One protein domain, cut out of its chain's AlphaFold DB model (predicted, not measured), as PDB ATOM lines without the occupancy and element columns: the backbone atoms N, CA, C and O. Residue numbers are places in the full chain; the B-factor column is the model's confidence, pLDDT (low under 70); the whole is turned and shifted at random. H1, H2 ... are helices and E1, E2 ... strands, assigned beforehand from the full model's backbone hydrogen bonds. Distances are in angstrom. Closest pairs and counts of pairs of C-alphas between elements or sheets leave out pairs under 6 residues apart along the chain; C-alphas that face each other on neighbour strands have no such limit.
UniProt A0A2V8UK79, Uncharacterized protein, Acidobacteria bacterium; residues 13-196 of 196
ATOM      1  N   VAL A  13      24.078 -52.670   1.174       93.38
ATOM      2  CA  VAL A  13      23.894 -51.259   0.827       93.38
ATOM      3  C   VAL A  13      24.166 -51.070  -0.653       93.38
ATOM      4  O   VAL A  13      25.238 -51.416  -1.146       93.38
ATOM      5  N   TYR A  14      23.191 -50.503  -1.354       92.19
ATOM      6  CA  TYR A  14      23.262 -50.240  -2.784       92.19
ATOM      7  C   TYR A  14      23.092 -48.752  -3.040       92.19
ATOM      8  O   TYR A  14      22.209 -48.114  -2.467       92.19
ATOM      9  N   ARG A  15      23.906 -48.192  -3.933       91.12
ATOM     10  CA  ARG A  15      23.657 -46.847  -4.453       91.12
ATOM     11  C   ARG A  15      22.468 -46.896  -5.403       91.12
ATOM     12  O   ARG A  15      22.369 -47.789  -6.242       91.12
ATOM     13  N   HIS A  16      21.580 -45.925  -5.273       85.19
ATOM     14  CA  HIS A  16      20.419 -45.759  -6.127       85.19
ATOM     15  C   HIS A  16      20.338 -44.306  -6.591       85.19
ATOM     16  O   HIS A  16      20.098 -43.386  -5.807       85.19
ATOM     17  N   SER A  17      20.541 -44.099  -7.887       75.06
ATOM     18  CA  SER A  17      20.183 -42.859  -8.566       75.06
ATOM     19  C   SER A  17      18.683 -42.904  -8.844       75.06
ATOM     20  O   SER A  17      18.236 -43.726  -9.645       75.06
ATOM     21  N   GLY A  18      17.896 -42.075  -8.154       61.62
ATOM     22  CA  GLY A  18      16.452 -42.012  -8.379       61.62
ATOM     23  C   GLY A  18      16.119 -41.736  -9.850       61.62
ATOM     24  O   GLY A  18      16.877 -41.063 -10.544       61.62
ATOM     25  N   LEU A  19      14.960 -42.215 -10.313       57.31
ATOM     26  CA  LEU A  19      14.487 -42.074 -11.705       57.31
ATOM     27  C   LEU A  19      14.406 -40.613 -12.204       57.31
ATOM     28  O   LEU A  19      14.325 -40.386 -13.408       57.31
ATOM     29  N   SER A  20      14.432 -39.622 -11.304       60.16
ATOM     30  CA  SER A  20      14.341 -38.192 -11.635       60.16
ATOM     31  C   SER A  20      15.127 -37.244 -10.712       60.16
ATOM     32  O   SER A  20      15.068 -36.028 -10.901       60.16
ATOM     33  N   SER A  21      15.865 -37.737  -9.706       54.88
ATOM     34  CA  SER A  21      16.438 -36.877  -8.658       54.88
ATOM     35  C   SER A  21      17.949 -36.684  -8.792       54.88
ATOM     36  O   SER A  21      18.709 -37.647  -8.795       54.88
ATOM     37  N   ARG A  22      18.399 -35.420  -8.762       60.84
ATOM     38  CA  ARG A  22      19.815 -35.006  -8.601       60.84
ATOM     39  C   ARG A  22      20.450 -35.434  -7.262       60.84
ATOM     40  O   ARG A  22      21.586 -35.070  -6.979       60.84
ATOM     41  N   THR A  23      19.707 -36.137  -6.414       71.19
ATOM     42  CA  THR A  23      20.142 -36.641  -5.112       71.19
ATOM     43  C   THR A  23      20.439 -38.129  -5.207       71.19
ATOM     44  O   THR A  23      19.555 -38.934  -5.501       71.19
ATOM     45  N   GLU A  24      21.695 -38.482  -4.951       86.31
ATOM     46  CA  GLU A  24      22.126 -39.866  -4.784       86.31
ATOM     47  C   GLU A  24      21.556 -40.435  -3.482       86.31
ATOM     48  O   GLU A  24      21.645 -39.820  -2.417       86.31
ATOM     49  N   ARG A  25      20.950 -41.619  -3.572       90.12
ATOM     50  CA  ARG A  25      20.356 -42.318  -2.434       90.12
ATOM     51  C   ARG A  25      21.056 -43.646  -2.196       90.12
ATOM     52  O   ARG A  25      21.716 -44.199  -3.074       90.12
ATOM     53  N   LEU A  26      20.869 -44.166  -0.995       91.94
ATOM     54  CA  LEU A  26      21.273 -45.498  -0.584       91.94
ATOM     55  C   LEU A  26      20.018 -46.327  -0.342       91.94
ATOM     56  O   LEU A  26      19.090 -45.853   0.304       91.94
ATOM     57  N   VAL A  27      20.009 -47.562  -0.831       92.00
ATOM     58  CA  VAL A  27      19.023 -48.584  -0.474       92.00
ATOM     59  C   VAL A  27      19.722 -49.572   0.447       92.00
ATOM     60  O   VAL A  27      20.646 -50.273   0.030       92.00
ATOM     61  N   LEU A  28      19.303 -49.594   1.707       92.31
ATOM     62  CA  LEU A  28      19.830 -50.477   2.740       92.31
ATOM     63  C   LEU A  28      18.852 -51.639   2.916       92.31
ATOM     64  O   LEU A  28      17.669 -51.398   3.136       92.31
ATOM     65  N   ILE A  29      19.322 -52.882   2.806       91.12
ATOM     66  CA  ILE A  29      18.483 -54.090   2.795       91.12
ATOM     67  C   ILE A  29      18.973 -55.082   3.844       91.12
ATOM     68  O   ILE A  29      20.159 -55.420   3.894       91.12
ATOM     69  N   GLN A  30      18.045 -55.592   4.654       89.50
ATOM     70  CA  GLN A  30      18.341 -56.558   5.704       89.50
ATOM     71  C   GLN A  30      17.123 -57.417   6.057       89.50
ATOM     72  O   GLN A  30      16.093 -56.890   6.457       89.50
ATOM     73  N   HIS A  31      17.262 -58.747   5.986       80.56
ATOM     74  CA  HIS A  31      16.243 -59.717   6.434       80.56
ATOM     75  C   HIS A  31      14.810 -59.431   5.920       80.56
ATOM     76  O   HIS A  31      13.846 -59.547   6.666       80.56
ATOM     77  N   GLY A  32      14.665 -59.048   4.645       77.06
ATOM     78  CA  GLY A  32      13.361 -58.746   4.027       77.06
ATOM     79  C   GLY A  32      12.849 -57.320   4.260       77.06
ATOM     80  O   GLY A  32      11.873 -56.916   3.636       77.06
ATOM     81  N   SER A  33      13.538 -56.541   5.091       83.06
ATOM     82  CA  SER A  33      13.301 -55.115   5.299       83.06
ATOM     83  C   SER A  33      14.231 -54.270   4.436       83.06
ATOM     84  O   SER A  33      15.360 -54.674   4.140       83.06
ATOM     85  N   TYR A  34      13.786 -53.065   4.081       88.12
ATOM     86  CA  TYR A  34      14.639 -52.070   3.445       88.12
ATOM     87  C   TYR A  34      14.354 -50.659   3.957       88.12
ATOM     88  O   TYR A  34      13.243 -50.358   4.391       88.12
ATOM     89  N   LEU A  35      15.367 -49.798   3.875       90.00
ATOM     90  CA  LEU A  35      15.263 -48.356   4.081       90.00
ATOM     91  C   LEU A  35      15.987 -47.622   2.958       90.00
ATOM     92  O   LEU A  35      16.926 -48.145   2.356       90.00
ATOM     93  N   ILE A  36      15.551 -46.395   2.701       88.88
ATOM     94  CA  ILE A  36      16.210 -45.479   1.775       88.88
ATOM     95  C   ILE A  36      16.774 -44.323   2.594       88.88
ATOM     96  O   ILE A  36      16.054 -43.757   3.407       88.88
ATOM     97  N   ALA A  37      18.039 -43.970   2.379       89.25
ATOM     98  CA  ALA A  37      18.678 -42.830   3.038       89.25
ATOM     99  C   ALA A  37      19.406 -41.943   2.019       89.25
ATOM    100  O   ALA A  37      19.860 -42.421   0.977       89.25
ATOM    101  N   ASP A  38      19.525 -40.643   2.298       89.94
ATOM    102  CA  ASP A  38      20.444 -39.763   1.572       89.94
ATOM    103  C   ASP A  38      21.902 -40.193   1.786       89.94
ATOM    104  O   ASP A  38      22.332 -40.434   2.918       89.94
ATOM    105  N   ILE A  39      22.692 -40.229   0.708       90.75
ATOM    106  CA  ILE A  39      24.131 -40.488   0.816       90.75
ATOM    107  C   ILE A  39      24.837 -39.435   1.681       90.75
ATOM    108  O   ILE A  39      25.779 -39.752   2.404       90.75
ATOM    109  N   LYS A  40      24.355 -38.184   1.663       90.19
ATOM    110  CA  LYS A  40      24.929 -37.082   2.445       90.19
ATOM    111  C   LYS A  40      24.767 -37.288   3.947       90.19
ATOM    112  O   LYS A  40      25.611 -36.825   4.707       90.19
ATOM    113  N   SER A  41      23.718 -37.992   4.373       90.88
ATOM    114  CA  SER A  41      23.523 -38.361   5.779       90.88
ATOM    115  C   SER A  41      24.389 -39.547   6.205       90.88
ATOM    116  O   SER A  41      24.490 -39.822   7.395       90.88
ATOM    117  N   GLN A  42      25.040 -40.242   5.265       94.31
ATOM    118  CA  GLN A  42      25.834 -41.446   5.519       94.31
ATOM    119  C   GLN A  42      27.264 -41.333   4.952       94.31
ATOM    120  O   GLN A  42      27.681 -42.157   4.136       94.31
ATOM    121  N   PRO A  43      28.066 -40.343   5.398       94.06
ATOM    122  CA  PRO A  43      29.393 -40.063   4.835       94.06
ATOM    123  C   PRO A  43      30.427 -41.184   5.040       94.06
ATOM    124  O   PRO A  43      31.464 -41.187   4.380       94.06
ATOM    125  N   TYR A  44      30.173 -42.132   5.948       95.38
ATOM    126  CA  TYR A  44      31.088 -43.234   6.270       95.38
ATOM    127  C   TYR A  44      30.645 -44.591   5.706       95.38
ATOM    128  O   TYR A  44      31.279 -45.607   5.995       95.38
ATOM    129  N   ILE A  45      29.601 -44.616   4.867       94.06
ATOM    130  CA  ILE A  45      28.984 -45.863   4.398       94.06
ATOM    131  C   ILE A  45      29.958 -46.767   3.638       94.06
ATOM    132  O   ILE A  45      29.996 -47.973   3.874       94.06
ATOM    133  N   ASP A  46      30.823 -46.177   2.805       92.38
ATOM    134  CA  ASP A  46      31.833 -46.903   2.027       92.38
ATOM    135  C   ASP A  46      32.930 -47.520   2.924       92.38
ATOM    136  O   ASP A  46      33.672 -48.398   2.490       92.38
ATOM    137  N   ARG A  47      33.037 -47.086   4.190       94.69
ATOM    138  CA  ARG A  47      33.961 -47.638   5.199       94.69
ATOM    139  C   ARG A  47      33.314 -48.717   6.070       94.69
ATOM    140  O   ARG A  47      33.955 -49.221   6.987       94.69
ATOM    141  N   GLY A  48      32.056 -49.068   5.807       94.38
ATOM    142  CA  GLY A  48      31.313 -50.031   6.615       94.38
ATOM    143  C   GLY A  48      30.771 -49.457   7.927       94.38
ATOM    144  O   GLY A  48      30.433 -50.228   8.828       94.38
ATOM    145  N   GLU A  49      30.658 -48.131   8.044       96.62
ATOM    146  CA  GLU A  49      30.095 -47.438   9.207       96.62
ATOM    147  C   GLU A  49      28.859 -46.619   8.809       96.62
ATOM    148  O   GLU A  49      28.770 -46.102   7.698       96.62
ATOM    149  N   ALA A  50      27.914 -46.462   9.732       96.19
ATOM    150  CA  ALA A  50      26.760 -45.582   9.577       96.19
ATOM    151  C   ALA A  50      26.800 -44.442  10.592       96.19
ATOM    152  O   ALA A  50      27.291 -44.603  11.716       96.19
ATOM    153  N   VAL A  51      26.221 -43.311  10.195       96.81
ATOM    154  CA  VAL A  51      25.859 -42.225  11.104       96.81
ATOM    155  C   VAL A  51      24.413 -42.424  11.533       96.81
ATOM    156  O   VAL A  51      23.526 -42.655  10.716       96.81
ATOM    157  N   LEU A  52      24.178 -42.343  12.831       95.25
ATOM    158  CA  LEU A  52      22.877 -42.491  13.448       95.25
ATOM    159  C   LEU A  52      22.512 -41.230  14.197       95.25
ATOM    160  O   LEU A  52      23.352 -40.610  14.846       95.25
ATOM    161  N   TYR A  53      21.236 -40.895  14.160       93.06
ATOM    162  CA  TYR A  53      20.706 -39.712  14.800       93.06
ATOM    163  C   TYR A  53      19.666 -40.120  15.826       93.06
ATOM    164  O   TYR A  53      18.767 -40.913  15.543       93.06
ATOM    165  N   ARG A  54      19.769 -39.574  17.032       90.69
ATOM    166  CA  ARG A  54      18.776 -39.797  18.079       90.69
ATOM    167  C   ARG A  54      18.416 -38.478  18.720       90.69
ATOM    168  O   ARG A  54      19.267 -37.853  19.349       90.69
ATOM    169  N   GLY A  55      17.161 -38.067  18.591       89.44
ATOM    170  CA  GLY A  55      16.710 -36.871  19.286       89.44
ATOM    171  C   GLY A  55      16.399 -37.112  20.747       89.44
ATOM    172  O   GLY A  55      16.111 -38.229  21.177       89.44
ATOM    173  N   VAL A  56      16.476 -36.031  21.506       89.38
ATOM    174  CA  VAL A  56      16.186 -35.978  22.940       89.38
ATOM    175  C   VAL A  56      15.146 -34.896  23.259       89.38
ATOM    176  O   VAL A  56      14.975 -34.526  24.417       89.38
ATOM    177  N   GLN A  57      14.417 -34.414  22.245       86.88
ATOM    178  CA  GLN A  57      13.413 -33.356  22.346       86.88
ATOM    179  C   GLN A  57      13.968 -32.077  22.978       86.88
ATOM    180  O   GLN A  57      14.839 -31.437  22.397       86.88
ATOM    181  N   ASN A  58      13.459 -31.715  24.156       88.06
ATOM    182  CA  ASN A  58      13.858 -30.538  24.921       88.06
ATOM    183  C   ASN A  58      14.801 -30.910  26.073       88.06
ATOM    184  O   ASN A  58      15.140 -30.055  26.888       88.06
ATOM    185  N   ALA A  59      15.198 -32.184  26.194       89.06
ATOM    186  CA  ALA A  59      16.104 -32.602  27.249       89.06
ATOM    187  C   ALA A  59      17.491 -31.992  27.025       89.06
ATOM    188  O   ALA A  59      18.048 -32.026  25.926       89.06
ATOM    189  N   GLU A  60      18.069 -31.469  28.102       92.62
ATOM    190  CA  GLU A  60      19.416 -30.897  28.090       92.62
ATOM    191  C   GLU A  60      20.508 -31.966  28.190       92.62
ATOM    192  O   GLU A  60      21.673 -31.684  27.916       92.62
ATOM    193  N   ILE A  61      20.156 -33.189  28.604       94.50
ATOM    194  CA  ILE A  61      21.101 -34.282  28.835       94.50
ATOM    195  C   ILE A  61      20.648 -35.534  28.086       94.50
ATOM    196  O   ILE A  61      19.579 -36.084  28.350       94.50
ATOM    197  N   PHE A  62      21.520 -36.039  27.217       93.69
ATOM    198  CA  PHE A  62      21.442 -37.386  26.675       93.69
ATOM    199  C   PHE A  62      22.210 -38.362  27.575       93.69
ATOM    200  O   PHE A  62      23.419 -38.220  27.780       93.69
ATOM    201  N   LEU A  63      21.512 -39.370  28.106       94.12
ATOM    202  CA  LEU A  63      22.127 -40.451  28.877       94.12
ATOM    203  C   LEU A  63      22.683 -41.517  27.930       94.12
ATOM    204  O   LEU A  63      21.937 -42.350  27.406       94.12
ATOM    205  N   PHE A  64      23.997 -41.495  27.740       95.00
ATOM    206  CA  PHE A  64      24.707 -42.446  26.901       95.00
ATOM    207  C   PHE A  64      25.102 -43.675  27.717       95.00
ATOM    208  O   PHE A  64      26.023 -43.644  28.527       95.00
ATOM    209  N   ARG A  65      24.336 -44.752  27.556       94.19
ATOM    210  CA  ARG A  65      24.446 -45.953  28.384       94.19
ATOM    211  C   ARG A  65      25.475 -46.931  27.823       94.19
ATOM    212  O   ARG A  65      25.416 -47.265  26.640       94.19
ATOM    213  N   ARG A  66      26.369 -47.421  28.683       93.19
ATOM    214  CA  ARG A  66      27.377 -48.446  28.370       93.19
ATOM    215  C   ARG A  66      27.175 -49.673  29.245       93.19
ATOM    216  O   ARG A  66      26.986 -49.540  30.448       93.19
ATOM    217  N   LEU A  67      27.257 -50.852  28.638       93.06
ATOM    218  CA  LEU A  67      27.245 -52.132  29.345       93.06
ATOM    219  C   LEU A  67      28.671 -52.430  29.811       93.06
ATOM    220  O   LEU A  67      29.544 -52.719  28.991       93.06
ATOM    221  N   THR A  68      28.939 -52.297  31.102       84.19
ATOM    222  CA  THR A  68      30.308 -52.297  31.637       84.19
ATOM    223  C   THR A  68      30.801 -53.658  32.079       84.19
ATOM    224  O   THR A  68      31.991 -53.949  31.942       84.19
ATOM    225  N   THR A  69      29.913 -54.524  32.558       85.75
ATOM    226  CA  THR A  69      30.307 -55.895  32.875       85.75
ATOM    227  C   THR A  69      30.256 -56.753  31.615       85.75
ATOM    228  O   THR A  69      29.302 -56.704  30.830       85.75
ATOM    229  N   ALA A  70      31.299 -57.565  31.412       84.19
ATOM    230  CA  ALA A  70      31.336 -58.513  30.305       84.19
ATOM    231  C   ALA A  70      30.123 -59.456  30.353       84.19
ATOM    232  O   ALA A  70      29.524 -59.715  29.319       84.19
ATOM    233  N   ASP A  71      29.707 -59.889  31.546       89.44
ATOM    234  CA  ASP A  71      28.544 -60.762  31.735       89.44
ATOM    235  C   ASP A  71      27.225 -60.108  31.280       89.44
ATOM    236  O   ASP A  71      26.528 -60.688  30.447       89.44
ATOM    237  N   ILE A  72      26.913 -58.876  31.715       91.62
ATOM    238  CA  ILE A  72      25.695 -58.173  31.270       91.62
ATOM    239  C   ILE A  72      25.729 -57.963  29.757       91.62
ATOM    240  O   ILE A  72      24.743 -58.239  29.074       91.62
ATOM    241  N   ARG A  73      26.869 -57.521  29.206       92.50
ATOM    242  CA  ARG A  73      27.012 -57.332  27.757       92.50
ATOM    243  C   ARG A  73      26.806 -58.639  26.993       92.50
ATOM    244  O   ARG A  73      26.151 -58.628  25.955       92.50
ATOM    245  N   LEU A  74      27.329 -59.760  27.487       91.44
ATOM    246  CA  LEU A  74      27.161 -61.063  26.844       91.44
ATOM    247  C   LEU A  74      25.714 -61.542  26.871       91.44
ATOM    248  O   LEU A  74      25.214 -61.991  25.839       91.44
ATOM    249  N   ARG A  75      25.014 -61.389  28.000       94.19
ATOM    250  CA  ARG A  75      23.584 -61.720  28.082       94.19
ATOM    251  C   ARG A  75      22.758 -60.816  27.170       94.19
ATOM    252  O   ARG A  75      21.954 -61.320  26.396       94.19
ATOM    253  N   PHE A  76      23.038 -59.512  27.157       94.38
ATOM    254  CA  PHE A  76      22.390 -58.548  26.262       94.38
ATOM    255  C   PHE A  76      22.590 -58.909  24.783       94.38
ATOM    256  O   PHE A  76      21.641 -58.968  24.004       94.38
ATOM    257  N   ILE A  77      23.822 -59.231  24.385       93.00
ATOM    258  CA  ILE A  77      24.118 -59.697  23.028       93.00
ATOM    259  C   ILE A  77      23.396 -61.025  22.750       93.00
ATOM    260  O   ILE A  77      22.872 -61.210  21.652       93.00
ATOM    261  N   SER A  78      23.302 -61.932  23.727       93.50
ATOM    262  CA  SER A  78      22.555 -63.186  23.584       93.50
ATOM    263  C   SER A  78      21.054 -62.965  23.372       93.50
ATOM    264  O   SER A  78      20.441 -63.767  22.663       93.50
ATOM    265  N   VAL A  79      20.455 -61.911  23.938       94.06
ATOM    266  CA  VAL A  79      19.059 -61.526  23.657       94.06
ATOM    267  C   VAL A  79      18.901 -61.224  22.172       94.06
ATOM    268  O   VAL A  79      18.038 -61.804  21.508       94.06
ATOM    269  N   HIS A  80      19.790 -60.399  21.613       92.62
ATOM    270  CA  HIS A  80      19.777 -60.109  20.183       92.62
ATOM    271  C   HIS A  80      20.075 -61.349  19.333       92.62
ATOM    272  O   HIS A  80      19.383 -61.558  18.340       92.62
ATOM    273  N   ALA A  81      21.016 -62.213  19.729       92.12
ATOM    274  CA  ALA A  81      21.295 -63.469  19.023       92.12
ATOM    275  C   ALA A  81      20.024 -64.312  18.867       92.12
ATOM    276  O   ALA A  81      19.686 -64.742  17.768       92.12
ATOM    277  N   ARG A  82      19.294 -64.494  19.975       91.88
ATOM    278  CA  ARG A  82      18.034 -65.241  20.005       91.88
ATOM    279  C   ARG A  82      16.951 -64.556  19.191       91.88
ATOM    280  O   ARG A  82      16.249 -65.234  18.452       91.88
ATOM    281  N   SER A  83      16.862 -63.226  19.255       90.44
ATOM    282  CA  SER A  83      15.897 -62.491  18.437       90.44
ATOM    283  C   SER A  83      16.128 -62.685  16.937       90.44
ATOM    284  O   SER A  83      15.188 -62.588  16.168       90.44
ATOM    285  N   LEU A  84      17.359 -62.986  16.511       88.12
ATOM    286  CA  LEU A  84      17.722 -63.169  15.104       88.12
ATOM    287  C   LEU A  84      17.710 -64.635  14.648       88.12
ATOM    288  O   LEU A  84      18.009 -64.895  13.483       88.12
ATOM    289  N   ALA A  85      17.405 -65.581  15.541       87.12
ATOM    290  CA  ALA A  85      17.565 -67.011  15.284       87.12
ATOM    291  C   ALA A  85      16.618 -67.548  14.195       87.12
ATOM    292  O   ALA A  85      16.989 -68.458  13.457       87.12
ATOM    293  N   ASP A  86      15.424 -66.969  14.069       87.75
ATOM    294  CA  ASP A  86      14.458 -67.283  13.019       87.75
ATOM    295  C   ASP A  86      13.786 -66.010  12.482       87.75
ATOM    296  O   ASP A  86      13.818 -64.946  13.105       87.75
ATOM    297  N   SER A  87      13.192 -66.101  11.292       81.81
ATOM    298  CA  SER A  87      12.631 -64.944  10.593       81.81
ATOM    299  C   SER A  87      11.414 -64.333  11.288       81.81
ATOM    300  O   SER A  87      11.259 -63.114  11.235       81.81
ATOM    301  N   VAL A  88      10.575 -65.136  11.950       84.31
ATOM    302  CA  VAL A  88       9.350 -64.662  12.612       84.31
ATOM    303  C   VAL A  88       9.712 -63.890  13.873       84.31
ATOM    304  O   VAL A  88       9.268 -62.754  14.048       84.31
ATOM    305  N   THR A  89      10.565 -64.466  14.719       86.25
ATOM    306  CA  THR A  89      11.088 -63.789  15.910       86.25
ATOM    307  C   THR A  89      11.852 -62.529  15.515       86.25
ATOM    308  O   THR A  89      11.637 -61.473  16.102       86.25
ATOM    309  N   SER A  90      12.679 -62.597  14.470       85.31
ATOM    310  CA  SER A  90      13.494 -61.467  14.010       85.31
ATOM    311  C   SER A  90      12.669 -60.304  13.488       85.31
ATOM    312  O   SER A  90      12.976 -59.152  13.806       85.31
ATOM    313  N   PHE A  91      11.612 -60.596  12.729       81.88
ATOM    314  CA  PHE A  91      10.649 -59.596  12.291       81.88
ATOM    315  C   PHE A  91       9.950 -58.978  13.510       81.88
ATOM    316  O   PHE A  91      10.073 -57.784  13.765       81.88
ATOM    317  N   ASN A  92       9.317 -59.786  14.358       82.62
ATOM    318  CA  ASN A  92       8.565 -59.263  15.498       82.62
ATOM    319  C   ASN A  92       9.440 -58.480  16.492       82.62
ATOM    320  O   ASN A  92       9.054 -57.399  16.926       82.62
ATOM    321  N   ALA A  93      10.642 -58.958  16.817       85.31
ATOM    322  CA  ALA A  93      11.534 -58.322  17.787       85.31
ATOM    323  C   ALA A  93      12.102 -56.973  17.310       85.31
ATOM    324  O   ALA A  93      12.355 -56.065  18.115       85.31
ATOM    325  N   VAL A  94      12.327 -56.809  16.000       82.25
ATOM    326  CA  VAL A  94      12.831 -55.534  15.472       82.25
ATOM    327  C   VAL A  94      11.741 -54.462  15.455       82.25
ATOM    328  O   VAL A  94      12.039 -53.295  15.703       82.25
ATOM    329  N   HIS A  95      10.480 -54.863  15.276       78.88
ATOM    330  CA  HIS A  95       9.317 -53.972  15.308       78.88
ATOM    331  C   HIS A  95       8.720 -53.779  16.703       78.88
ATOM    332  O   HIS A  95       8.002 -52.810  16.922       78.88
ATOM    333  N   CYS A  96       9.016 -54.650  17.666       79.50
ATOM    334  CA  CYS A  96       8.353 -54.557  18.956       79.50
ATOM    335  C   CYS A  96       8.788 -53.318  19.742       79.50
ATOM    336  O   CYS A  96       9.996 -53.070  19.910       79.50
ATOM    337  N   ASN A  97       7.793 -52.584  20.254       76.44
ATOM    338  CA  ASN A  97       7.935 -51.552  21.281       76.44
ATOM    339  C   ASN A  97       9.059 -50.535  21.049       76.44
ATOM    340  O   ASN A  97       9.682 -50.067  22.000       76.44
ATOM    341  N   VAL A  98       9.346 -50.177  19.790       79.00
ATOM    342  CA  VAL A  98      10.388 -49.185  19.503       79.00
ATOM    343  C   VAL A  98      10.070 -47.891  20.235       79.00
ATOM    344  O   VAL A  98       9.004 -47.299  20.079       79.00
ATOM    345  N   SER A  99      10.997 -47.513  21.105       79.81
ATOM    346  CA  SER A  99      10.940 -46.344  21.950       79.81
ATOM    347  C   SER A  99      11.563 -45.189  21.195       79.81
ATOM    348  O   SER A  99      12.777 -45.139  20.954       79.81
ATOM    349  N   ARG A 100      10.682 -44.271  20.825       77.06
ATOM    350  CA  ARG A 100      11.011 -42.986  20.238       77.06
ATOM    351  C   ARG A 100      10.909 -41.935  21.324       77.06
ATOM    352  O   ARG A 100      10.105 -42.059  22.252       77.06
ATOM    353  N   THR A 101      11.719 -40.897  21.223       69.06
ATOM    354  CA  THR A 101      11.698 -39.836  22.230       69.06
ATOM    355  C   THR A 101      10.369 -39.074  22.186       69.06
ATOM    356  O   THR A 101       9.891 -38.629  23.221       69.06
ATOM    357  N   GLU A 102       9.732 -38.972  21.016       62.16
ATOM    358  CA  GLU A 102       8.541 -38.155  20.794       62.16
ATOM    359  C   GLU A 102       7.203 -38.824  21.072       62.16
ATOM    360  O   GLU A 102       6.306 -38.184  21.617       62.16
ATOM    361  N   THR A 103       7.068 -40.104  20.737       66.69
ATOM    362  CA  THR A 103       5.825 -40.854  20.958       66.69
ATOM    363  C   THR A 103       5.924 -41.829  22.126       66.69
ATOM    364  O   THR A 103       4.971 -42.552  22.404       66.69
ATOM    365  N   GLY A 104       7.080 -41.898  22.790       72.69
ATOM    366  CA  GLY A 104       7.370 -42.980  23.714       72.69
ATOM    367  C   GLY A 104       7.425 -44.319  22.977       72.69
ATOM    368  O   GLY A 104       7.962 -44.426  21.875       72.69
ATOM    369  N   TRP A 105       6.903 -45.361  23.610       71.69
ATOM    370  CA  TRP A 105       6.967 -46.723  23.095       71.69
ATOM    371  C   TRP A 105       5.836 -46.943  22.101       71.69
ATOM    372  O   TRP A 105       4.679 -46.641  22.402       71.69
ATOM    373  N   PHE A 106       6.150 -47.507  20.936       68.88
ATOM    374  CA  PHE A 106       5.120 -48.028  20.049       68.88
ATOM    375  C   PHE A 106       4.459 -49.243  20.711       68.88
ATOM    376  O   PHE A 106       4.945 -50.360  20.582       68.88
ATOM    377  N   ASN A 107       3.386 -49.018  21.472       65.06
ATOM    378  CA  ASN A 107       2.721 -50.062  22.248       65.06
ATOM    379  C   ASN A 107       1.902 -50.995  21.343       65.06
ATOM    380  O   ASN A 107       0.674 -50.927  21.285       65.06
ATOM    381  N   ASP A 108       2.603 -51.890  20.657       69.38
ATOM    382  CA  ASP A 108       2.037 -53.016  19.916       69.38
ATOM    383  C   ASP A 108       1.649 -54.192  20.831       69.38
ATOM    384  O   ASP A 108       1.223 -55.241  20.350       69.38
ATOM    385  N   ARG A 109       1.774 -54.012  22.157       63.78
ATOM    386  CA  ARG A 109       1.573 -55.026  23.205       63.78
ATOM    387  C   ARG A 109       2.519 -56.234  23.099       63.78
ATOM    388  O   ARG A 109       2.250 -57.256  23.724       63.78
ATOM    389  N   SER A 110       3.632 -56.119  22.369       70.06
ATOM    390  CA  SER A 110       4.646 -57.169  22.225       70.06
ATOM    391  C   SER A 110       5.917 -56.809  22.998       70.06
ATOM    392  O   SER A 110       6.697 -55.957  22.585       70.06
ATOM    393  N   PHE A 111       6.178 -57.461  24.133       75.06
ATOM    394  CA  PHE A 111       7.415 -57.267  24.914       75.06
ATOM    395  C   PHE A 111       8.434 -58.388  24.671       75.06
ATOM    396  O   PHE A 111       9.149 -58.803  25.581       75.06
ATOM    397  N   MET A 112       8.530 -58.856  23.422       86.38
ATOM    398  CA  MET A 112       9.334 -60.022  23.039       86.38
ATOM    399  C   MET A 112      10.801 -59.934  23.489       86.38
ATOM    400  O   MET A 112      11.361 -60.927  23.947       86.38
ATOM    401  N   LEU A 113      11.438 -58.759  23.403       88.50
ATOM    402  CA  LEU A 113      12.825 -58.605  23.866       88.50
ATOM    403  C   LEU A 113      12.945 -58.739  25.392       88.50
ATOM    404  O   LEU A 113      13.966 -59.221  25.866       88.50
ATOM    405  N   GLY A 114      11.908 -58.370  26.151       89.69
ATOM    406  CA  GLY A 114      11.863 -58.556  27.605       89.69
ATOM    407  C   GLY A 114      11.759 -60.031  28.000       89.69
ATOM    408  O   GLY A 114      12.500 -60.487  28.866       89.69
ATOM    409  N   ASP A 115      10.925 -60.806  27.303       90.50
ATOM    410  CA  ASP A 115      10.835 -62.256  27.524       90.50
ATOM    411  C   ASP A 115      12.162 -62.954  27.192       90.50
ATOM    412  O   ASP A 115      12.618 -63.843  27.917       90.50
ATOM    413  N   LEU A 116      12.828 -62.519  26.116       92.44
ATOM    414  CA  LEU A 116      14.156 -63.013  25.754       92.44
ATOM    415  C   LEU A 116      15.224 -62.632  26.791       92.44
ATOM    416  O   LEU A 116      16.115 -63.445  27.041       92.44
ATOM    417  N   CYS A 117      15.132 -61.462  27.435       94.00
ATOM    418  CA  CYS A 117      16.004 -61.102  28.560       94.00
ATOM    419  C   CYS A 117      15.924 -62.145  29.671       94.00
ATOM    420  O   CYS A 117      16.949 -62.743  30.012       94.00
ATOM    421  N   LEU A 118      14.713 -62.452  30.145       94.06
ATOM    422  CA  LEU A 118      14.492 -63.433  31.210       94.06
ATOM    423  C   LEU A 118      15.058 -64.813  30.839       94.06
ATOM    424  O   LEU A 118      15.741 -65.446  31.642       94.06
ATOM    425  N   GLN A 119      14.879 -65.249  29.588       93.00
ATOM    426  CA  GLN A 119      15.439 -66.514  29.089       93.00
ATOM    427  C   GLN A 119      16.975 -66.546  29.026       93.00
ATOM    428  O   GLN A 119      17.569 -67.625  28.980       93.00
ATOM    429  N   THR A 120      17.627 -65.384  28.982       91.56
ATOM    430  CA  THR A 120      19.094 -65.247  29.018       91.56
ATOM    431  C   THR A 120      19.630 -64.926  30.415       91.56
ATOM    432  O   THR A 120      20.834 -64.731  30.576       91.56
ATOM    433  N   GLY A 121      18.759 -64.875  31.428       93.31
ATOM    434  CA  GLY A 121      19.121 -64.476  32.787       93.31
ATOM    435  C   GLY A 121      19.509 -62.999  32.902       93.31
ATOM    436  O   GLY A 121      20.281 -62.645  33.791       93.31
ATOM    437  N   LEU A 122      19.049 -62.151  31.981       94.12
ATOM    438  CA  LEU A 122      19.180 -60.702  32.067       94.12
ATOM    439  C   LEU A 122      17.877 -60.132  32.627       94.12
ATOM    440  O   LEU A 122      16.811 -60.391  32.075       94.12
ATOM    441  N   GLU A 123      17.955 -59.350  33.698       93.62
ATOM    442  CA  GLU A 123      16.767 -58.695  34.242       93.62
ATOM    443  C   GLU A 123      16.363 -57.521  33.327       93.62
ATOM    444  O   GLU A 123      17.208 -56.670  33.016       93.62
ATOM    445  N   PRO A 124      15.102 -57.440  32.861       91.81
ATOM    446  CA  PRO A 124      14.611 -56.354  32.014       91.81
ATOM    447  C   PRO A 124      14.356 -55.060  32.812       91.81
ATOM    448  O   PRO A 124      13.287 -54.453  32.735       91.81
ATOM    449  N   GLU A 125      15.348 -54.602  33.575       92.50
ATOM    450  CA  GLU A 125      15.274 -53.341  34.315       92.50
ATOM    451  C   GLU A 125      15.198 -52.128  33.365       92.50
ATOM    452  O   GLU A 125      15.651 -52.204  32.214       92.50
ATOM    453  N   PRO A 126      14.693 -50.963  33.821       90.69
ATOM    454  CA  PRO A 126      14.538 -49.781  32.972       90.69
ATOM    455  C   PRO A 126      15.779 -49.388  32.141       90.69
ATOM    456  O   PRO A 126      15.604 -49.014  30.978       90.69
ATOM    457  N   PRO A 127      17.030 -49.485  32.647       91.75
ATOM    458  CA  PRO A 127      18.217 -49.199  31.842       91.75
ATOM    459  C   PRO A 127      18.437 -50.190  30.685       91.75
ATOM    460  O   PRO A 127      18.783 -49.759  29.583       91.75
ATOM    461  N   ILE A 128      18.191 -51.486  30.908       93.25
ATOM    462  CA  ILE A 128      18.301 -52.547  29.893       93.25
ATOM    463  C   ILE A 128      17.201 -52.398  28.846       93.25
ATOM    464  O   ILE A 128      17.472 -52.386  27.646       93.25
ATOM    465  N   MET A 129      15.964 -52.198  29.295       90.44
ATOM    466  CA  MET A 129      14.828 -51.979  28.404       90.44
ATOM    467  C   MET A 129      15.027 -50.723  27.552       90.44
ATOM    468  O   MET A 129      14.806 -50.745  26.343       90.44
ATOM    469  N   SER A 130      15.533 -49.639  28.149       88.94
ATOM    470  CA  SER A 130      15.867 -48.423  27.408       88.94
ATOM    471  C   SER A 130      16.847 -48.704  26.269       88.94
ATOM    472  O   SER A 130      16.657 -48.164  25.184       88.94
ATOM    473  N   LEU A 131      17.849 -49.565  26.467       92.25
ATOM    474  CA  LEU A 131      18.795 -49.954  25.417       92.25
ATOM    475  C   LEU A 131      18.150 -50.830  24.329       92.25
ATOM    476  O   LEU A 131      18.343 -50.555  23.149       92.25
ATOM    477  N   LEU A 132      17.348 -51.834  24.698       90.69
ATOM    478  CA  LEU A 132      16.734 -52.787  23.756       90.69
ATOM    479  C   LEU A 132      15.710 -52.154  22.813       90.69
ATOM    480  O   LEU A 132      15.601 -52.523  21.640       90.69
ATOM    481  N   TYR A 133      14.928 -51.216  23.339       88.50
ATOM    482  CA  TYR A 133      13.826 -50.601  22.606       88.50
ATOM    483  C   TYR A 133      14.223 -49.294  21.924       88.50
ATOM    484  O   TYR A 133      13.437 -48.730  21.177       88.50
ATOM    485  N   SER A 134      15.446 -48.821  22.129       88.12
ATOM    486  CA  SER A 134      15.941 -47.574  21.562       88.12
ATOM    487  C   SER A 134      15.925 -47.536  20.029       88.12
ATOM    488  O   SER A 134      16.648 -48.294  19.384       88.12
ATOM    489  N   GLY A 135      15.164 -46.592  19.466       88.69
ATOM    490  CA  GLY A 135      15.223 -46.235  18.048       88.69
ATOM    491  C   GLY A 135      16.293 -45.179  17.737       88.69
ATOM    492  O   GLY A 135      16.606 -44.316  18.567       88.69
ATOM    493  N   TYR A 136      16.846 -45.259  16.530       91.12
ATOM    494  CA  TYR A 136      17.784 -44.301  15.935       91.12
ATOM    495  C   TYR A 136      17.404 -44.080  14.471       91.12
ATOM    496  O   TYR A 136      16.938 -45.015  13.838       91.12
ATOM    497  N   ALA A 137      17.625 -42.895  13.912       91.19
ATOM    498  CA  ALA A 137      17.385 -42.613  12.497       91.19
ATOM    499  C   ALA A 137      18.682 -42.633  11.675       91.19
ATOM    500  O   ALA A 137      19.749 -42.310  12.197       91.19
ATOM    501  N   LEU A 138      18.583 -42.952  10.383       92.38
ATOM    502  CA  LEU A 138      19.684 -42.854   9.411       92.38
ATOM    503  C   LEU A 138      19.758 -41.476   8.732       92.38
ATOM    504  O   LEU A 138      20.690 -41.216   7.974       92.38
ATOM    505  N   GLU A 139      18.795 -40.587   8.970       90.25
ATOM    506  CA  GLU A 139      18.787 -39.252   8.371       90.25
ATOM    507  C   GLU A 139      18.664 -38.150   9.425       90.25
ATOM    508  O   GLU A 139      17.858 -38.220  10.354       90.25
ATOM    509  N   GLU A 140      19.455 -37.093   9.247       87.75
ATOM    510  CA  GLU A 140      19.517 -35.958  10.173       87.75
ATOM    511  C   GLU A 140      18.182 -35.226  10.280       87.75
ATOM    512  O   GLU A 140      17.787 -34.826  11.371       87.75
ATOM    513  N   TRP A 141      17.457 -35.084   9.164       85.19
ATOM    514  CA  TRP A 141      16.171 -34.389   9.146       85.19
ATOM    515  C   TRP A 141      15.130 -35.094  10.021       85.19
ATOM    516  O   TRP A 141      14.306 -34.413  10.630       85.19
ATOM    517  N   CYS A 142      15.180 -36.430  10.133       81.50
ATOM    518  CA  CYS A 142      14.317 -37.155  11.059       81.50
ATOM    519  C   CYS A 142      14.609 -36.692  12.487       81.50
ATOM    520  O   CYS A 142      13.688 -36.380  13.232       81.50
ATOM    521  N   ALA A 143      15.882 -36.539  12.856       75.81
ATOM    522  CA  ALA A 143      16.228 -36.050  14.182       75.81
ATOM    523  C   ALA A 143      15.918 -34.579  14.420       75.81
ATOM    524  O   ALA A 143      15.226 -34.268  15.385       75.81
ATOM    525  N   ALA A 144      16.356 -33.696  13.533       76.31
ATOM    526  CA  ALA A 144      16.162 -32.262  13.693       76.31
ATOM    527  C   ALA A 144      14.689 -31.834  13.555       76.31
ATOM    528  O   ALA A 144      14.244 -30.913  14.235       76.31
ATOM    529  N   GLY A 145      13.929 -32.476  12.661       72.62
ATOM    530  CA  GLY A 145      12.547 -32.104  12.352       72.62
ATOM    531  C   GLY A 145      11.502 -32.827  13.200       72.62
ATOM    532  O   GLY A 145      10.502 -32.219  13.574       72.62
ATOM    533  N   LYS A 146      11.717 -34.112  13.514       67.75
ATOM    534  CA  LYS A 146      10.736 -34.944  14.233       67.75
ATOM    535  C   LYS A 146      11.053 -35.085  15.721       67.75
ATOM    536  O   LYS A 146      10.135 -35.182  16.529       67.75
ATOM    537  N   PHE A 147      12.333 -35.088  16.100       68.62
ATOM    538  CA  PHE A 147      12.754 -35.431  17.463       68.62
ATOM    539  C   PHE A 147      13.162 -34.220  18.325       68.62
ATOM    540  O   PHE A 147      13.680 -34.416  19.426       68.62
ATOM    541  N   GLY A 148      12.883 -32.993  17.861       71.62
ATOM    542  CA  GLY A 148      13.145 -31.723  18.550       71.62
ATOM    543  C   GLY A 148      14.497 -31.087  18.205       71.62
ATOM    544  O   GLY A 148      15.296 -31.653  17.466       71.62
ATOM    545  N   SER A 149      14.763 -29.891  18.746       82.12
ATOM    546  CA  SER A 149      16.007 -29.154  18.460       82.12
ATOM    547  C   SER A 149      17.258 -29.848  18.996       82.12
ATOM    548  O   SER A 149      18.358 -29.575  18.512       82.12
ATOM    549  N   ASN A 150      17.098 -30.733  19.987       91.19
ATOM    550  CA  ASN A 150      18.211 -31.387  20.648       91.19
ATOM    551  C   ASN A 150      18.329 -32.840  20.189       91.19
ATOM    552  O   ASN A 150      17.388 -33.629  20.313       91.19
ATOM    553  N   TYR A 151      19.507 -33.221  19.707       92.44
ATOM    554  CA  TYR A 151      19.786 -34.584  19.266       92.44
ATOM    555  C   TYR A 151      21.278 -34.905  19.321       92.44
ATOM    556  O   TYR A 151      22.128 -34.020  19.399       92.44
ATOM    557  N   VAL A 152      21.602 -36.193  19.269       94.31
ATOM    558  CA  VAL A 152      22.978 -36.688  19.186       94.31
ATOM    559  C   VAL A 152      23.221 -37.388  17.855       94.31
ATOM    560  O   VAL A 152      22.346 -38.093  17.345       94.31
ATOM    561  N   LYS A 153      24.424 -37.195  17.310       95.56
ATOM    562  CA  LYS A 153      24.961 -37.925  16.159       95.56
ATOM    563  C   LYS A 153      25.922 -38.985  16.671       95.56
ATOM    564  O   LYS A 153      26.835 -38.685  17.442       95.56
ATOM    565  N   LEU A 154      25.716 -40.221  16.247       97.38
ATOM    566  CA  LEU A 154      26.479 -41.383  16.676       97.38
ATOM    567  C   LEU A 154      27.039 -42.118  15.461       97.38
ATOM    568  O   LEU A 154      26.433 -42.113  14.396       97.38
ATOM    569  N   ARG A 155      28.171 -42.785  15.629       97.88
ATOM    570  CA  ARG A 155      28.783 -43.684  14.653       97.88
ATOM    571  C   ARG A 155      28.672 -45.121  15.128       97.88
ATOM    572  O   ARG A 155      28.768 -45.377  16.325       97.88
ATOM    573  N   THR A 156      28.500 -46.056  14.202       97.75
ATOM    574  CA  THR A 156      28.581 -47.494  14.490       97.75
ATOM    575  C   THR A 156      28.922 -48.287  13.226       97.75
ATOM    576  O   THR A 156      28.563 -47.852  12.130       97.75
ATOM    577  N   PRO A 157      29.525 -49.486  13.335       96.25
ATOM    578  CA  PRO A 157      29.622 -50.415  12.211       96.25
ATOM    579  C   PRO A 157      28.242 -50.804  11.662       96.25
ATOM    580  O   PRO A 157      27.309 -51.018  12.444       96.25
ATOM    581  N   LEU A 158      28.123 -50.990  10.343       94.69
ATOM    582  CA  LEU A 158      26.869 -51.405   9.688       94.69
ATOM    583  C   LEU A 158      26.347 -52.745  10.206       94.69
ATOM    584  O   LEU A 158      25.143 -52.944  10.333       94.69
ATOM    585  N   SER A 159      27.251 -53.650  10.581       93.44
ATOM    586  CA  SER A 159      26.908 -54.959  11.141       93.44
ATOM    587  C   SER A 159      26.240 -54.891  12.522       93.44
ATOM    588  O   SER A 159      25.841 -55.926  13.051       93.44
ATOM    589  N   ASN A 160      26.192 -53.711  13.149       95.12
ATOM    590  CA  ASN A 160      25.602 -53.481  14.469       95.12
ATOM    591  C   ASN A 160      24.159 -52.946  14.401       95.12
ATOM    592  O   ASN A 160      23.569 -52.632  15.434       95.12
ATOM    593  N   ILE A 161      23.614 -52.803  13.192       93.69
ATOM    594  CA  ILE A 161      22.329 -52.160  12.925       93.69
ATOM    595  C   ILE A 161      21.279 -53.211  12.585       93.69
ATOM    596  O   ILE A 161      21.525 -54.116  11.786       93.69
ATOM    597  N   ARG A 162      20.079 -53.050  13.151       91.00
ATOM    598  CA  ARG A 162      18.870 -53.751  12.718       91.00
ATOM    599  C   ARG A 162      17.851 -52.774  12.145       91.00
ATOM    600  O   ARG A 162      17.361 -51.919  12.874       91.00
ATOM    601  N   ILE A 163      17.530 -52.910  10.859       90.12
ATOM    602  CA  ILE A 163      16.493 -52.105  10.204       90.12
ATOM    603  C   ILE A 163      15.135 -52.405  10.833       90.12
ATOM    604  O   ILE A 163      14.723 -53.565  10.870       90.12
ATOM    605  N   THR A 164      14.431 -51.357  11.261       83.56
ATOM    606  CA  THR A 164      12.996 -51.432  11.526       83.56
ATOM    607  C   THR A 164      12.256 -51.023  10.246       83.56
ATOM    608  O   THR A 164      12.733 -50.233   9.436       83.56
ATOM    609  N   THR A 165      11.088 -51.599  10.005       67.50
ATOM    610  CA  THR A 165      10.192 -51.203   8.900       67.50
ATOM    611  C   THR A 165       8.879 -50.769   9.522       67.50
ATOM    612  O   THR A 165       7.958 -51.566   9.673       67.50
ATOM    613  N   PHE A 166       8.820 -49.520   9.970       63.97
ATOM    614  CA  PHE A 166       7.564 -48.933  10.418       63.97
ATOM    615  C   PHE A 166       6.848 -48.223   9.279       63.97
ATOM    616  O   PHE A 166       7.451 -47.661   8.363       63.97
ATOM    617  N   VAL A 167       5.523 -48.242   9.375       49.28
ATOM    618  CA  VAL A 167       4.637 -47.375   8.604       49.28
ATOM    619  C   VAL A 167       5.032 -45.924   8.927       49.28
ATOM    620  O   VAL A 167       5.220 -45.630  10.104       49.28
ATOM    621  N   CYS A 168       5.183 -45.070   7.900       51.25
ATOM    622  CA  CYS A 168       5.548 -43.628   7.924       51.25
ATOM    623  C   CYS A 168       6.909 -43.214   7.313       51.25
ATOM    624  O   CYS A 168       7.283 -42.052   7.447       51.25
ATOM    625  N   ASN A 169       7.606 -44.080   6.558       54.75
ATOM    626  CA  ASN A 169       8.833 -43.706   5.816       54.75
ATOM    627  C   ASN A 169       9.972 -43.189   6.723       54.75
ATOM    628  O   ASN A 169      10.796 -42.367   6.324       54.75
ATOM    629  N   GLU A 170       9.990 -43.649   7.970       69.38
ATOM    630  CA  GLU A 170      10.976 -43.251   8.965       69.38
ATOM    631  C   GLU A 170      12.195 -44.162   8.830       69.38
ATOM    632  O   GLU A 170      12.068 -45.387   8.792       69.38
ATOM    633  N   THR A 171      13.388 -43.572   8.725       84.81
ATOM    634  CA  THR A 171      14.647 -44.301   8.509       84.81
ATOM    635  C   THR A 171      15.185 -44.911   9.806       84.81
ATOM    636  O   THR A 171      16.354 -44.753  10.153       84.81
ATOM    637  N   GLU A 172      14.301 -45.576  10.552       87.56
ATOM    638  CA  GLU A 172      14.539 -46.040  11.915       87.56
ATOM    639  C   GLU A 172      15.263 -47.390  11.983       87.56
ATOM    640  O   GLU A 172      15.009 -48.336  11.238       87.56
ATOM    641  N   VAL A 173      16.175 -47.495  12.941       90.81
ATOM    642  CA  VAL A 173      16.969 -48.687  13.202       90.81
ATOM    643  C   VAL A 173      17.138 -48.920  14.703       90.81
ATOM    644  O   VAL A 173      17.088 -47.988  15.509       90.81
ATOM    645  N   LYS A 174      17.377 -50.178  15.075       91.69
ATOM    646  CA  LYS A 174      17.837 -50.608  16.402       91.69
ATOM    647  C   LYS A 174      19.326 -50.944  16.380       91.69
ATOM    648  O   LYS A 174      19.904 -51.200  15.321       91.69
ATOM    649  N   ILE A 175      19.920 -51.006  17.568       93.56
ATOM    650  CA  ILE A 175      21.336 -51.319  17.771       93.56
ATOM    651  C   ILE A 175      21.487 -52.619  18.546       93.56
ATOM    652  O   ILE A 175      20.787 -52.831  19.528       93.56
ATOM    653  N   ILE A 176      22.396 -53.481  18.084       93.56
ATOM    654  CA  ILE A 176      22.663 -54.797  18.685       93.56
ATOM    655  C   ILE A 176      23.578 -54.671  19.905       93.56
ATOM    656  O   ILE A 176      23.355 -55.307  20.929       93.56
ATOM    657  N   ASP A 177      24.642 -53.881  19.785       94.00
ATOM    658  CA  ASP A 177      25.617 -53.655  20.845       94.00
ATOM    659  C   ASP A 177      25.797 -52.147  21.069       94.00
ATOM    660  O   ASP A 177      26.434 -51.472  20.247       94.00
ATOM    661  N   PRO A 178      25.259 -51.589  22.168       94.44
ATOM    662  CA  PRO A 178      25.378 -50.165  22.455       94.44
ATOM    663  C   PRO A 178      26.821 -49.741  22.746       94.44
ATOM    664  O   PRO A 178      27.143 -48.563  22.603       94.44
ATOM    665  N   ASN A 179      27.726 -50.668  23.086       94.88
ATOM    666  CA  ASN A 179      29.138 -50.346  23.301       94.88
ATOM    667  C   ASN A 179      29.891 -50.062  21.993       94.88
ATOM    668  O   ASN A 179      30.965 -49.473  22.031       94.88
ATOM    669  N   LYS A 180      29.325 -50.431  20.837       95.25
ATOM    670  CA  LYS A 180      29.881 -50.108  19.511       95.25
ATOM    671  C   LYS A 180      29.398 -48.766  18.955       95.25
ATOM    672  O   LYS A 180      29.782 -48.400  17.849       95.25
ATOM    673  N   LEU A 181      28.547 -48.050  19.692       96.69
ATOM    674  CA  LEU A 181      28.215 -46.667  19.371       96.69
ATOM    675  C   LEU A 181      29.360 -45.748  19.789       96.69
ATOM    676  O   LEU A 181      29.929 -45.900  20.868       96.69
ATOM    677  N   GLU A 182      29.639 -44.740  18.986       97.38
ATOM    678  CA  GLU A 182      30.552 -43.655  19.329       97.38
ATOM    679  C   GLU A 182      29.849 -42.332  19.097       97.38
ATOM    680  O   GLU A 182      29.177 -42.150  18.089       97.38
ATOM    681  N   VAL A 183      29.980 -41.397  20.024       97.44
ATOM    682  CA  VAL A 183      29.412 -40.063  19.845       97.44
ATOM    683  C   VAL A 183      30.276 -39.293  18.854       97.44
ATOM    684  O   VAL A 183      31.480 -39.164  19.056       97.44
ATOM    685  N   ILE A 184      29.643 -38.730  17.826       96.69
ATOM    686  CA  ILE A 184      30.268 -37.771  16.909       96.69
ATOM    687  C   ILE A 184      29.990 -36.341  17.384       96.69
ATOM    688  O   ILE A 184      30.894 -35.517  17.446       96.69
ATOM    689  N   GLU A 185      28.728 -36.041  17.698       95.88
ATOM    690  CA  GLU A 185      28.268 -34.679  17.976       95.88
ATOM    691  C   GLU A 185      27.037 -34.695  18.892       95.88
ATOM    692  O   GLU A 185      26.209 -35.607  18.818       95.88
ATOM    693  N   ALA A 186      26.891 -33.663  19.722       95.50
ATOM    694  CA  ALA A 186      25.661 -33.363  20.447       95.50
ATOM    695  C   ALA A 186      25.177 -31.963  20.066       95.50
ATOM    696  O   ALA A 186      25.897 -30.980  20.236       95.50
ATOM    697  N   VAL A 187      23.950 -31.880  19.565       93.94
ATOM    698  CA  VAL A 187      23.307 -30.637  19.144       93.94
ATOM    699  C   VAL A 187      22.259 -30.278  20.189       93.94
ATOM    700  O   VAL A 187      21.414 -31.103  20.528       93.94
ATOM    701  N   GLY A 188      22.353 -29.074  20.758       93.19
ATOM    702  CA  GLY A 188      21.394 -28.558  21.746       93.19
ATOM    703  C   GLY A 188      21.368 -29.278  23.105       93.19
ATOM    704  O   GLY A 188      20.606 -28.888  23.982       93.19
ATOM    705  N   CYS A 189      22.197 -30.304  23.322       93.88
ATOM    706  CA  CYS A 189      22.250 -31.075  24.566       93.88
ATOM    707  C   CYS A 189      23.686 -31.449  24.964       93.88
ATOM    708  O   CYS A 189      24.627 -31.352  24.179       93.88
ATOM    709  N   LYS A 190      23.848 -31.885  26.213       97.12
ATOM    710  CA  LYS A 190      25.078 -32.455  26.770       97.12
ATOM    711  C   LYS A 190      24.972 -33.971  26.823       97.12
ATOM    712  O   LYS A 190      23.883 -34.528  26.939       97.12
ATOM    713  N   ILE A 191      26.116 -34.640  26.818       96.94
ATOM    714  CA  ILE A 191      26.182 -36.091  26.959       96.94
ATOM    715  C   ILE A 191      26.644 -36.433  28.363       96.94
ATOM    716  O   ILE A 191      27.632 -35.890  28.855       96.94
ATOM    717  N   ARG A 192      25.929 -37.360  28.997       97.25
ATOM    718  CA  ARG A 192      26.343 -37.987  30.246       97.25
ATOM    719  C   ARG A 192      26.464 -39.480  30.015       97.25
ATOM    720  O   ARG A 192      25.455 -40.151  29.798       97.25
ATOM    721  N   GLU A 193      27.688 -39.985  30.073       95.44
ATOM    722  CA  GLU A 193      27.921 -41.424  30.043       95.44
ATOM    723  C   GLU A 193      27.456 -42.057  31.361       95.44
ATOM    724  O   GLU A 193      27.687 -41.514  32.445       95.44
ATOM    725  N   VAL A 194      26.742 -43.177  31.258       94.25
ATOM    726  CA  VAL A 194      26.222 -43.933  32.399       94.25
ATOM    727  C   VAL A 194      26.549 -45.406  32.205       94.25
ATOM    728  O   VAL A 194      26.179 -46.008  31.199       94.25
ATOM    729  N   CYS A 195      27.214 -45.980  33.195       91.69
ATOM    730  CA  CYS A 195      27.575 -47.387  33.230       91.69
ATOM    731  C   CYS A 195      26.435 -48.221  33.818       91.69
ATOM    732  O   CYS A 195      25.856 -47.838  34.836       91.69
ATOM    733  N   ILE A 196      26.135 -49.341  33.165       85.94
ATOM    734  CA  ILE A 196      25.190 -50.378  33.599       85.94
ATOM    735  C   ILE A 196      25.955 -51.692  33.728       85.94
ATOM    736  O   ILE A 196      26.901 -51.913  32.926       85.94
TER     737      ILE A 196
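This is residues 13 to 196 of the 196 residues of an uncharacterized protein of Acidobacteria bacterium (UniProt A0A2V8UK79). Two small sheets lie partly face to face, E4 E6 E9 and E5 E10, their strands crossed at 41 degrees, with the short helix H5 over E4 on the other face of the three-stranded sheet. At one end lies a separate three-stranded sheet, E1 E2 E3, and toward the other a loose cluster of helices, H1 to H4; the short hairpin E7 E8 is in the middle, between these parts. The printed part has 184 residues, with five named helices and ten named strands in the order E1 E2 E3 E4 E5 H1 H2 H3 H4 H5 E6 E7 E8 E9 E10. The sheets E1 E2 E3, E4 E6 E9 and E7 E8 are antiparallel and E5 E10 is parallel; the class is mixed, helices and strands. The whole is compact, with a radius of gyration of the C-alphas of 16.0 A and spans of 51 by 39 by 31 A.

E1, residues 13 to 17, begins at C-alpha 13 at (23.894, -51.259, 0.827). E2 is residues 24 to 30, 20.1 A long, and E3 is residues 33 to 38, 17.3 A. E4, residues 49 to 57, is the longest strand by residues and measures 25.5 A; E5 is residues 61 to 66. H1, residues 70 to 83, is the longest helix by residues at 19.9 A and begins at C-alpha 70 at (31.336, -58.513, 30.305). H2 is residues 87 to 95, H3 112 to 119, H4 126 to 133 and H5 140 to 146. E6, residues 150 to 157, measures 23.7 A; E7 is residues 161 to 163, E8 172 to 175 and E9 182 to 187. E10, residues 190 to 195, measures 16.5 A and ends at C-alpha 195 at (27.575, -47.387, 33.230).

E1, E2 and E3 form a meander, each strand the antiparallel neighbour of the one before. N 14 and O 27 are 2.9 A apart, and N 28 and O 35 are 2.9 A apart. The closest C-alphas of E3 and E7 are those of Ser 33 and Ile 163, at 6.6 A. E7 and E8 form a hairpin, with N 174 and O 162 at 2.8 A; residues 136 to 137 pair antiparallel with residues 172 to 173 of E8. The closest C-alphas of H2 and E7, Val 94 and Arg 162, are 6.9 A apart. H1 touches H3, closest at Val 79 and Leu 116, 5.5 A between C-alphas, at a steep tilt of 52 degrees, opposite ways. H3 and H4 are close but not clearly touching, with the C-alphas of Leu 113 and Leu 132 7.0 A apart. The closest C-alphas of H4 and E5 are those of Arg 65 and Leu 131, at 7.5 A. E5 and E10 are parallel, with N 64 and O 192 at 2.9 A. Their sheet and E4 E6 E9 make a sandwich, two sheets face to face, 9.7 A centre to centre where they face each other. In E4 E6 E9, N 52 and O 154 are 2.8 A apart, as are N 153 and O 185. H5 is on this sheet at a height of 7.8 A over it, over E4, and runs along the strands at 22 degrees on the local plane. In H1, H2, H3, H4 and H5, every O i to N i+4 pair is within hydrogen-bond range.

The two C-alphas farthest apart, those of Ser 20 and Gly 121, are 51.8 A apart. The printed part has no cut and ends at Ile 196, the chain's last residue. The one long link is H2 to H3, residues 96 to 111. Mean pLDDT of the printed part is 86.7; residues 18 to 22, 101 to 103, 106 to 109, 146 to 147 and 165 to 170 are under 70.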